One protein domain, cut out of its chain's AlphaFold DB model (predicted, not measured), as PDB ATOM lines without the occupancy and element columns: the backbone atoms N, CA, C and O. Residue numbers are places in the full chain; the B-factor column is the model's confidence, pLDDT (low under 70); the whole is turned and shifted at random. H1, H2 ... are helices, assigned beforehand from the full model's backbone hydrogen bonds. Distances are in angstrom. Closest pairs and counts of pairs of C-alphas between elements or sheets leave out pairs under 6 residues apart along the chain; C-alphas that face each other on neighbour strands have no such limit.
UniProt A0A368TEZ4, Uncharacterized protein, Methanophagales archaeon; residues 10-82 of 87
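This is residues 10 to 82 of the 87 residues of an uncharacterized protein of Methanophagales archaeon (UniProt A0A368TEZ4). Picture an open V of helices with few contacts: the long helix H3 makes one arm, H1 makes the other well away from it, and the short helix H2 sits crosswise at the closed end, near the start of H3. The chain comes in along H1, turns through a loop and H2, and heads back along H3. The printed part has 73 residues, with three named helices in the order H1, H2, H3 and no named strand; the class is all helix. It is extended, with a radius of gyration of the C-alphas of 18.1 A and spans of 50 by 40 by 22 A.

Begin with H3, residues 55 to 81, the longest helix. Look from its first residue to H2, residues 39 to 47: the two are close but not clearly touching, and their closest C-alphas, those of Leu 45 and Phe 55, are 7.7 A apart. Their lines are about perpendicular, at 85 degrees. H1, residues 10 to 28, is apart from H3 and also apart from H2. In H1, H2 and H3 every O i to N i+4 pair is within hydrogen-bond range.

Find C-alpha 55 at (-1.016, -9.938, 3.021); from there H3 runs 38.6 A to C-alpha 81 at (30.757, 11.608, -0.658). H2 measures 12.5 A from C-alpha 39 to C-alpha 47. H1 starts at C-alpha 10, at (40.931, -17.714, 6.873), and runs 27.2 A to C-alpha 28.

The two C-alphas farthest apart, those of Met 10 and Pro 51, are 51.1 A apart. Residues 10 to 41 and 60 to 82 stand free. The printed part has no cut, and both links are short. In the B-factor column, look for pLDDT under 70 at residues 10 to 34 and residue 82; the mean of the printed part is 79.4.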
ATOM      1  N   MET A  10      41.725 -18.939   6.696       49.81
ATOM      2  CA  MET A  10      40.931 -17.714   6.873       49.81
ATOM      3  C   MET A  10      39.646 -17.740   6.037       49.81
ATOM      4  O   MET A  10      38.561 -17.532   6.575       49.81
ATOM      5  N   VAL A  11      39.721 -18.104   4.753       54.62
ATOM      6  CA  VAL A  11      38.549 -18.128   3.850       54.62
ATOM      7  C   VAL A  11      37.484 -19.133   4.322       54.62
ATOM      8  O   VAL A  11      36.284 -18.851   4.275       54.62
ATOM      9  N   GLY A  12      37.911 -20.282   4.857       55.53
ATOM     10  CA  GLY A  12      37.011 -21.282   5.438       55.53
ATOM     11  C   GLY A  12      36.370 -20.842   6.760       55.53
ATOM     12  O   GLY A  12      35.247 -21.244   7.064       55.53
ATOM     13  N   ALA A  13      37.044 -20.006   7.556       57.53
ATOM     14  CA  ALA A  13      36.469 -19.425   8.768       57.53
ATOM     15  C   ALA A  13      35.397 -18.375   8.439       57.53
ATOM     16  O   ALA A  13      34.304 -18.439   9.001       57.53
ATOM     17  N   TYR A  14      35.651 -17.493   7.465       57.78
ATOM     18  CA  TYR A  14      34.670 -16.502   7.006       57.78
ATOM     19  C   TYR A  14      33.399 -17.154   6.445       57.78
ATOM     20  O   TYR A  14      32.294 -16.799   6.865       57.78
ATOM     21  N   LYS A  15      33.525 -18.163   5.568       54.47
ATOM     22  CA  LYS A  15      32.350 -18.868   5.022       54.47
ATOM     23  C   LYS A  15      31.549 -19.617   6.092       54.47
ATOM     24  O   LYS A  15      30.322 -19.602   6.041       54.47
ATOM     25  N   ARG A  16      32.214 -20.231   7.080       57.38
ATOM     26  CA  ARG A  16      31.540 -20.917   8.200       57.38
ATOM     27  C   ARG A  16      30.799 -19.945   9.116       57.38
ATOM     28  O   ARG A  16      29.686 -20.249   9.536       57.38
ATOM     29  N   ASN A  17      31.380 -18.781   9.394       62.81
ATOM     30  CA  ASN A  17      30.747 -17.776  10.248       62.81
ATOM     31  C   ASN A  17      29.511 -17.167   9.571       62.81
ATOM     32  O   ASN A  17      28.455 -17.062  10.190       62.81
ATOM     33  N   LEU A  18      29.605 -16.882   8.268       59.81
ATOM     34  CA  LEU A  18      28.469 -16.412   7.476       59.81
ATOM     35  C   LEU A  18      27.353 -17.462   7.411       59.81
ATOM     36  O   LEU A  18      26.192 -17.139   7.650       59.81
ATOM     37  N   TYR A  19      27.702 -18.728   7.161       68.50
ATOM     38  CA  TYR A  19      26.731 -19.823   7.141       68.50
ATOM     39  C   TYR A  19      26.027 -19.985   8.493       68.50
ATOM     40  O   TYR A  19      24.806 -20.088   8.534       68.50
ATOM     41  N   ASN A  20      26.762 -19.936   9.607       66.06
ATOM     42  CA  ASN A  20      26.184 -20.058  10.946       66.06
ATOM     43  C   ASN A  20      25.325 -18.841  11.334       66.06
ATOM     44  O   ASN A  20      24.293 -19.012  11.983       66.06
ATOM     45  N   HIS A  21      25.699 -17.633  10.905       59.31
ATOM     46  CA  HIS A  21      24.919 -16.419  11.144       59.31
ATOM     47  C   HIS A  21      23.597 -16.437  10.368       59.31
ATOM     48  O   HIS A  21      22.526 -16.273  10.956       59.31
ATOM     49  N   VAL A  22      23.654 -16.743   9.068       61.88
ATOM     50  CA  VAL A  22      22.461 -16.878   8.220       61.88
ATOM     51  C   VAL A  22      21.582 -18.032   8.710       61.88
ATOM     52  O   VAL A  22      20.374 -17.868   8.842       61.88
ATOM     53  N   LYS A  23      22.169 -19.176   9.079       65.12
ATOM     54  CA  LYS A  23      21.437 -20.329   9.623       65.12
ATOM     55  C   LYS A  23      20.761 -20.023  10.960       65.12
ATOM     56  O   LYS A  23      19.653 -20.493  11.177       65.12
ATOM     57  N   SER A  24      21.376 -19.222  11.833       56.09
ATOM     58  CA  SER A  24      20.765 -18.765  13.092       56.09
ATOM     59  C   SER A  24      19.563 -17.848  12.847       56.09
ATOM     60  O   SER A  24      18.523 -18.010  13.485       56.09
ATOM     61  N   ILE A  25      19.666 -16.938  11.872       58.94
ATOM     62  CA  ILE A  25      18.551 -16.080  11.445       58.94
ATOM     63  C   ILE A  25      17.404 -16.938  10.893       58.94
ATOM     64  O   ILE A  25      16.261 -16.784  11.318       58.94
ATOM     65  N   VAL A  26      17.712 -17.894  10.013       57.66
ATOM     66  CA  VAL A  26      16.719 -18.802   9.417       57.66
ATOM     67  C   VAL A  26      16.101 -19.741  10.463       57.66
ATOM     68  O   VAL A  26      14.898 -19.974  10.437       57.66
ATOM     69  N   PHE A  27      16.877 -20.240  11.431       51.22
ATOM     70  CA  PHE A  27      16.384 -21.108  12.509       51.22
ATOM     71  C   PHE A  27      15.466 -20.363  13.490       51.22
ATOM     72  O   PHE A  27      14.464 -20.918  13.934       51.22
ATOM     73  N   LYS A  28      15.733 -19.080  13.774       53.22
ATOM     74  CA  LYS A  28      14.811 -18.221  14.542       53.22
ATOM     75  C   LYS A  28      13.491 -17.948  13.808       53.22
ATOM     76  O   LYS A  28      12.504 -17.631  14.463       53.22
ATOM     77  N   MET A  29      13.460 -18.119  12.485       56.22
ATOM     78  CA  MET A  29      12.265 -17.966  11.648       56.22
ATOM     79  C   MET A  29      11.282 -19.150  11.750       56.22
ATOM     80  O   MET A  29      10.145 -19.030  11.309       56.22
ATOM     81  N   ALA A  30      11.693 -20.292  12.320       52.75
ATOM     82  CA  ALA A  30      10.890 -21.521  12.343       52.75
ATOM     83  C   ALA A  30       9.784 -21.548  13.419       52.75
ATOM     84  O   ALA A  30       8.940 -22.440  13.413       52.75
ATOM     85  N   ALA A  31       9.749 -20.574  14.332       50.47
ATOM     86  CA  ALA A  31       8.595 -20.356  15.194       50.47
ATOM     87  C   ALA A  31       7.699 -19.320  14.513       50.47
ATOM     88  O   ALA A  31       8.068 -18.148  14.466       50.47
ATOM     89  N   ILE A  32       6.536 -19.732  13.998       56.19
ATOM     90  CA  ILE A  32       5.503 -18.821  13.479       56.19
ATOM     91  C   ILE A  32       4.927 -18.038  14.671       56.19
ATOM     92  O   ILE A  32       3.847 -18.314  15.182       56.19
ATOM     93  N   LYS A  33       5.709 -17.093  15.191       61.69
ATOM     94  CA  LYS A  33       5.252 -16.063  16.113       61.69
ATOM     95  C   LYS A  33       4.698 -14.961  15.229       61.69
ATOM     96  O   LYS A  33       5.460 -14.289  14.537       61.69
ATOM     97  N   GLY A  34       3.374 -14.831  15.204       66.62
ATOM     98  CA  GLY A  34       2.726 -13.711  14.533       66.62
ATOM     99  C   GLY A  34       3.324 -12.395  15.028       66.62
ATOM    100  O   GLY A  34       3.595 -12.238  16.220       66.62
ATOM    101  N   ILE A  35       3.565 -11.464  14.110       72.56
ATOM    102  CA  ILE A  35       3.917 -10.093  14.472       72.56
ATOM    103  C   ILE A  35       2.615  -9.450  14.964       72.56
ATOM    104  O   ILE A  35       1.649  -9.442  14.199       72.56
ATOM    105  N   PRO A  36       2.526  -8.965  16.214       78.94
ATOM    106  CA  PRO A  36       1.337  -8.254  16.661       78.94
ATOM    107  C   PRO A  36       1.216  -6.948  15.870       78.94
ATOM    108  O   PRO A  36       2.151  -6.149  15.829       78.94
ATOM    109  N   VAL A  37       0.063  -6.747  15.238       82.88
ATOM    110  CA  VAL A  37      -0.268  -5.550  14.458       82.88
ATOM    111  C   VAL A  37      -1.508  -4.917  15.083       82.88
ATOM    112  O   VAL A  37      -2.439  -5.637  15.448       82.88
ATOM    113  N   SER A  38      -1.523  -3.591  15.250       90.38
ATOM    114  CA  SER A  38      -2.724  -2.904  15.739       90.38
ATOM    115  C   SER A  38      -3.847  -2.960  14.690       90.38
ATOM    116  O   SER A  38      -3.556  -3.059  13.494       90.38
ATOM    117  N   PRO A  39      -5.128  -2.875  15.094       89.81
ATOM    118  CA  PRO A  39      -6.249  -2.869  14.151       89.81
ATOM    119  C   PRO A  39      -6.135  -1.769  13.089       89.81
ATOM    120  O   PRO A  39      -6.382  -2.021  11.918       89.81
ATOM    121  N   GLU A  40      -5.681  -0.582  13.496       92.69
ATOM    122  CA  GLU A  40      -5.458   0.572  12.616       92.69
ATOM    123  C   GLU A  40      -4.433   0.258  11.518       92.69
ATOM    124  O   GLU A  40      -4.675   0.498  10.339       92.69
ATOM    125  N   ILE A  41      -3.300  -0.351  11.882       90.69
ATOM    126  CA  ILE A  41      -2.265  -0.722  10.910       90.69
ATOM    127  C   ILE A  41      -2.753  -1.854  10.000       90.69
ATOM    128  O   ILE A  41      -2.416  -1.877   8.818       90.69
ATOM    129  N   LEU A  42      -3.559  -2.785  10.517       90.62
ATOM    130  CA  LEU A  42      -4.141  -3.849   9.702       90.62
ATOM    131  C   LEU A  42      -5.134  -3.297   8.668       90.62
ATOM    132  O   LEU A  42      -5.147  -3.764   7.529       90.62
ATOM    133  N   GLU A  43      -5.929  -2.296   9.044       93.38
ATOM    134  CA  GLU A  43      -6.837  -1.601   8.132       93.38
ATOM    135  C   GLU A  43      -6.064  -0.892   7.015       93.38
ATOM    136  O   GLU A  43      -6.369  -1.084   5.836       93.38
ATOM    137  N   GLU A  44      -5.014  -0.148   7.361       94.62
ATOM    138  CA  GLU A  44      -4.152   0.512   6.376       94.62
ATOM    139  C   GLU A  44      -3.486  -0.498   5.430       94.62
ATOM    140  O   GLU A  44      -3.509  -0.323   4.210       94.62
ATOM    141  N   LEU A  45      -2.976  -1.620   5.950       91.25
ATOM    142  CA  LEU A  45      -2.451  -2.704   5.112       91.25
ATOM    143  C   LEU A  45      -3.525  -3.284   4.183       91.25
ATOM    144  O   LEU A  45      -3.229  -3.608   3.035       91.25
ATOM    145  N   SER A  46      -4.769  -3.403   4.650       90.44
ATOM    146  CA  SER A  46      -5.872  -3.894   3.823       90.44
ATOM    147  C   SER A  46      -6.208  -2.939   2.676       90.44
ATOM    148  O   SER A  46      -6.606  -3.407   1.612       90.44
ATOM    149  N   ARG A  47      -6.050  -1.624   2.867       94.44
ATOM    150  CA  ARG A  47      -6.277  -0.609   1.821       94.44
ATOM    151  C   ARG A  47      -5.192  -0.619   0.745       94.44
ATOM    152  O   ARG A  47      -5.458  -0.246  -0.392       94.44
ATOM    153  N   LEU A  48      -3.980  -1.052   1.096       94.62
ATOM    154  CA  LEU A  48      -2.843  -1.162   0.173       94.62
ATOM    155  C   LEU A  48      -2.850  -2.443  -0.668       94.62
ATOM    156  O   LEU A  48      -2.034  -2.591  -1.576       94.62
ATOM    157  N   LYS A  49      -3.718  -3.390  -0.330       94.44
ATOM    158  CA  LYS A  49      -3.783  -4.708  -0.943       94.44
ATOM    159  C   LYS A  49      -4.488  -4.643  -2.301       94.44
ATOM    160  O   LYS A  49      -5.593  -4.118  -2.412       94.44
ATOM    161  N   GLU A  50      -3.892  -5.259  -3.314       92.88
ATOM    162  CA  GLU A  50      -4.528  -5.435  -4.620       92.88
ATOM    163  C   GLU A  50      -5.643  -6.505  -4.568       92.88
ATOM    164  O   GLU A  50      -5.674  -7.352  -3.652       92.88
ATOM    165  N   PRO A  51      -6.591  -6.493  -5.529       93.19
ATOM    166  CA  PRO A  51      -7.564  -7.571  -5.675       93.19
ATOM    167  C   PRO A  51      -6.857  -8.930  -5.712       93.19
ATOM    168  O   PRO A  51      -5.801  -9.059  -6.317       93.19
ATOM    169  N   GLU A  52      -7.409  -9.926  -5.015       91.88
ATOM    170  CA  GLU A  52      -6.888 -11.311  -4.961       91.88
ATOM    171  C   GLU A  52      -5.491 -11.512  -4.339       91.88
ATOM    172  O   GLU A  52      -5.140 -12.637  -3.997       91.88
ATOM    173  N   GLN A  53      -4.739 -10.443  -4.069       94.12
ATOM    174  CA  GLN A  53      -3.445 -10.510  -3.386       94.12
ATOM    175  C   GLN A  53      -3.596 -11.085  -1.965       94.12
ATOM    176  O   GLN A  53      -4.672 -11.051  -1.378       94.12
ATOM    177  N   THR A  54      -2.538 -11.570  -1.341       93.19
ATOM    178  CA  THR A  54      -2.497 -11.912   0.088       93.19
ATOM    179  C   THR A  54      -1.699 -10.868   0.869       93.19
ATOM    180  O   THR A  54      -0.862 -10.159   0.313       93.19
ATOM    181  N   PHE A  55      -1.890 -10.780   2.191       89.88
ATOM    182  CA  PHE A  55      -1.016  -9.938   3.021       89.88
ATOM    183  C   PHE A  55       0.456 -10.356   2.913       89.88
ATOM    184  O   PHE A  55       1.338  -9.506   2.952       89.88
ATOM    185  N   GLY A  56       0.732 -11.652   2.727       89.38
ATOM    186  CA  GLY A  56       2.091 -12.145   2.506       89.38
ATOM    187  C   GLY A  56       2.721 -11.562   1.242       89.38
ATOM    188  O   GLY A  56       3.845 -11.066   1.292       89.38
ATOM    189  N   GLU A  57       1.985 -11.555   0.132       93.06
ATOM    190  CA  GLU A  57       2.443 -10.983  -1.141       93.06
ATOM    191  C   GLU A  57       2.591  -9.462  -1.073       93.06
ATOM    192  O   GLU A  57       3.584  -8.922  -1.565       93.06
ATOM    193  N   LEU A  58       1.662  -8.769  -0.405       94.38
ATOM    194  CA  LEU A  58       1.768  -7.329  -0.173       94.38
ATOM    195  C   LEU A  58       3.051  -6.993   0.599       94.38
ATOM    196  O   LEU A  58       3.845  -6.155   0.160       94.38
ATOM    197  N   ILE A  59       3.283  -7.671   1.726       92.19
ATOM    198  CA  ILE A  59       4.460  -7.455   2.572       92.19
ATOM    199  C   ILE A  59       5.745  -7.834   1.825       92.19
ATOM    200  O   ILE A  59       6.731  -7.099   1.908       92.19
ATOM    201  N   ALA A  60       5.745  -8.917   1.045       91.81
ATOM    202  CA  ALA A  60       6.881  -9.289   0.202       91.81
ATOM    203  C   ALA A  60       7.227  -8.177  -0.805       91.81
ATOM    204  O   ALA A  60       8.392  -7.777  -0.905       91.81
ATOM    205  N   GLY A  61       6.218  -7.612  -1.474       94.38
ATOM    206  CA  GLY A  61       6.396  -6.487  -2.392       94.38
ATOM    207  C   GLY A  61       6.901  -5.219  -1.696       94.38
ATOM    208  O   GLY A  61       7.800  -4.547  -2.204       94.38
ATOM    209  N   MET A  62       6.384  -4.898  -0.505       94.69
ATOM    210  CA  MET A  62       6.868  -3.768   0.303       94.69
ATOM    211  C   MET A  62       8.343  -3.931   0.690       94.69
ATOM    212  O   MET A  62       9.117  -2.979   0.565       94.69
ATOM    213  N   ILE A  63       8.752  -5.136   1.098       93.00
ATOM    214  CA  ILE A  63      10.148  -5.450   1.431       93.00
ATOM    215  C   ILE A  63      11.054  -5.248   0.215       93.00
ATOM    216  O   ILE A  63      12.147  -4.691   0.345       93.00
ATOM    217  N   GLU A  64      10.634  -5.698  -0.967       96.25
ATOM    218  CA  GLU A  64      11.429  -5.533  -2.185       96.25
ATOM    219  C   GLU A  64      11.605  -4.055  -2.560       96.25
ATOM    220  O   GLU A  64      12.721  -3.626  -2.870       96.25
ATOM    221  N   ARG A  65      10.532  -3.260  -2.474       96.00
ATOM    222  CA  ARG A  65      10.588  -1.812  -2.728       96.00
ATOM    223  C   ARG A  65      11.524  -1.097  -1.757       96.00
ATOM    224  O   ARG A  65      12.363  -0.320  -2.202       96.00
ATOM    225  N   GLU A  66      11.440  -1.401  -0.464       96.50
ATOM    226  CA  GLU A  66      12.311  -0.802   0.557       96.50
ATOM    227  C   GLU A  66      13.788  -1.157   0.332       96.50
ATOM    228  O   GLU A  66      14.662  -0.294   0.431       96.50
ATOM    229  N   LYS A  67      14.087  -2.411  -0.035       93.56
ATOM    230  CA  LYS A  67      15.455  -2.829  -0.391       93.56
ATOM    231  C   LYS A  67      16.002  -2.023  -1.567       93.56
ATOM    232  O   LYS A  67      17.126  -1.531  -1.488       93.56
ATOM    233  N   LYS A  68      15.212  -1.873  -2.635       96.19
ATOM    234  CA  LYS A  68      15.594  -1.079  -3.814       96.19
ATOM    235  C   LYS A  68      15.804   0.388  -3.447       96.19
ATOM    236  O   LYS A  68      16.808   0.974  -3.838       96.19
ATOM    237  N   PHE A  69      14.903   0.962  -2.654       95.69
ATOM    238  CA  PHE A  69      15.007   2.347  -2.202       95.69
ATOM    239  C   PHE A  69      16.284   2.600  -1.393       95.69
ATOM    240  O   PHE A  69      17.012   3.551  -1.680       95.69
ATOM    241  N   ARG A  70      16.601   1.729  -0.425       92.75
ATOM    242  CA  ARG A  70      17.842   1.830   0.362       92.75
ATOM    243  C   ARG A  70      19.082   1.728  -0.508       92.75
ATOM    244  O   ARG A  70      19.974   2.549  -0.354       92.75
ATOM    245  N   LEU A  71      19.104   0.780  -1.445       94.06
ATOM    246  CA  LEU A  71      20.222   0.628  -2.371       94.06
ATOM    247  C   LEU A  71      20.479   1.925  -3.148       94.06
ATOM    248  O   LEU A  71      21.604   2.411  -3.167       94.06
ATOM    249  N   LEU A  72      19.437   2.512  -3.741       94.75
ATOM    250  CA  LEU A  72      19.567   3.759  -4.499       94.75
ATOM    251  C   LEU A  72      20.003   4.931  -3.615       94.75
ATOM    252  O   LEU A  72      20.839   5.739  -4.020       94.75
ATOM    253  N   LYS A  73      19.465   5.017  -2.394       92.81
ATOM    254  CA  LYS A  73      19.862   6.032  -1.416       92.81
ATOM    255  C   LYS A  73      21.340   5.907  -1.041       92.81
ATOM    256  O   LYS A  73      22.034   6.919  -0.971       92.81
ATOM    257  N   ASP A  74      21.809   4.687  -0.811       92.31
ATOM    258  CA  ASP A  74      23.195   4.417  -0.444       92.31
ATOM    259  C   ASP A  74      24.143   4.696  -1.619       92.31
ATOM    260  O   ASP A  74      25.179   5.324  -1.417       92.31
ATOM    261  N   MET A  75      23.767   4.329  -2.849       91.12
ATOM    262  CA  MET A  75      24.524   4.670  -4.062       91.12
ATOM    263  C   MET A  75      24.680   6.180  -4.225       91.12
ATOM    264  O   MET A  75      25.797   6.668  -4.368       91.12
ATOM    265  N   LYS A  76      23.576   6.927  -4.117       90.81
ATOM    266  CA  LYS A  76      23.599   8.389  -4.207       90.81
ATOM    267  C   LYS A  76      24.492   9.008  -3.132       90.81
ATOM    268  O   LYS A  76      25.273   9.907  -3.416       90.81
ATOM    269  N   ARG A  77      24.422   8.496  -1.899       89.31
ATOM    270  CA  ARG A  77      25.304   8.942  -0.816       89.31
ATOM    271  C   ARG A  77      26.774   8.694  -1.150       89.31
ATOM    272  O   ARG A  77      27.602   9.546  -0.849       89.31
ATOM    273  N   ILE A  78      27.108   7.539  -1.724       86.44
ATOM    274  CA  ILE A  78      28.480   7.236  -2.148       86.44
ATOM    275  C   ILE A  78      28.913   8.216  -3.238       86.44
ATOM    276  O   ILE A  78      29.974   8.797  -3.092       86.44
ATOM    277  N   GLU A  79      28.101   8.472  -4.262       82.31
ATOM    278  CA  GLU A  79      28.427   9.453  -5.313       82.31
ATOM    279  C   GLU A  79      28.678  10.862  -4.755       82.31
ATOM    280  O   GLU A  79      29.631  11.521  -5.155       82.31
ATOM    281  N   GLU A  80      27.862  11.313  -3.801       83.75
ATOM    282  CA  GLU A  80      27.996  12.638  -3.178       83.75
ATOM    283  C   GLU A  80      29.197  12.750  -2.221       83.75
ATOM    284  O   GLU A  80      29.661  13.855  -1.948       83.75
ATOM    285  N   THR A  81      29.680  11.629  -1.672       76.69
ATOM    286  CA  THR A  81      30.757  11.608  -0.658       76.69
ATOM    287  C   THR A  81      32.065  11.001  -1.153       76.69
ATOM    288  O   THR A  81      33.071  11.071  -0.446       76.69
ATOM    289  N   ALA A  82      32.074  10.408  -2.343       65.31
ATOM    290  CA  ALA A  82      33.261   9.840  -2.948       65.31
ATOM    291  C   ALA A  82      34.130  10.961  -3.523       65.31
ATOM    292  O   ALA A  82      33.807  11.584  -4.532       65.31
TER     293      ALA A  82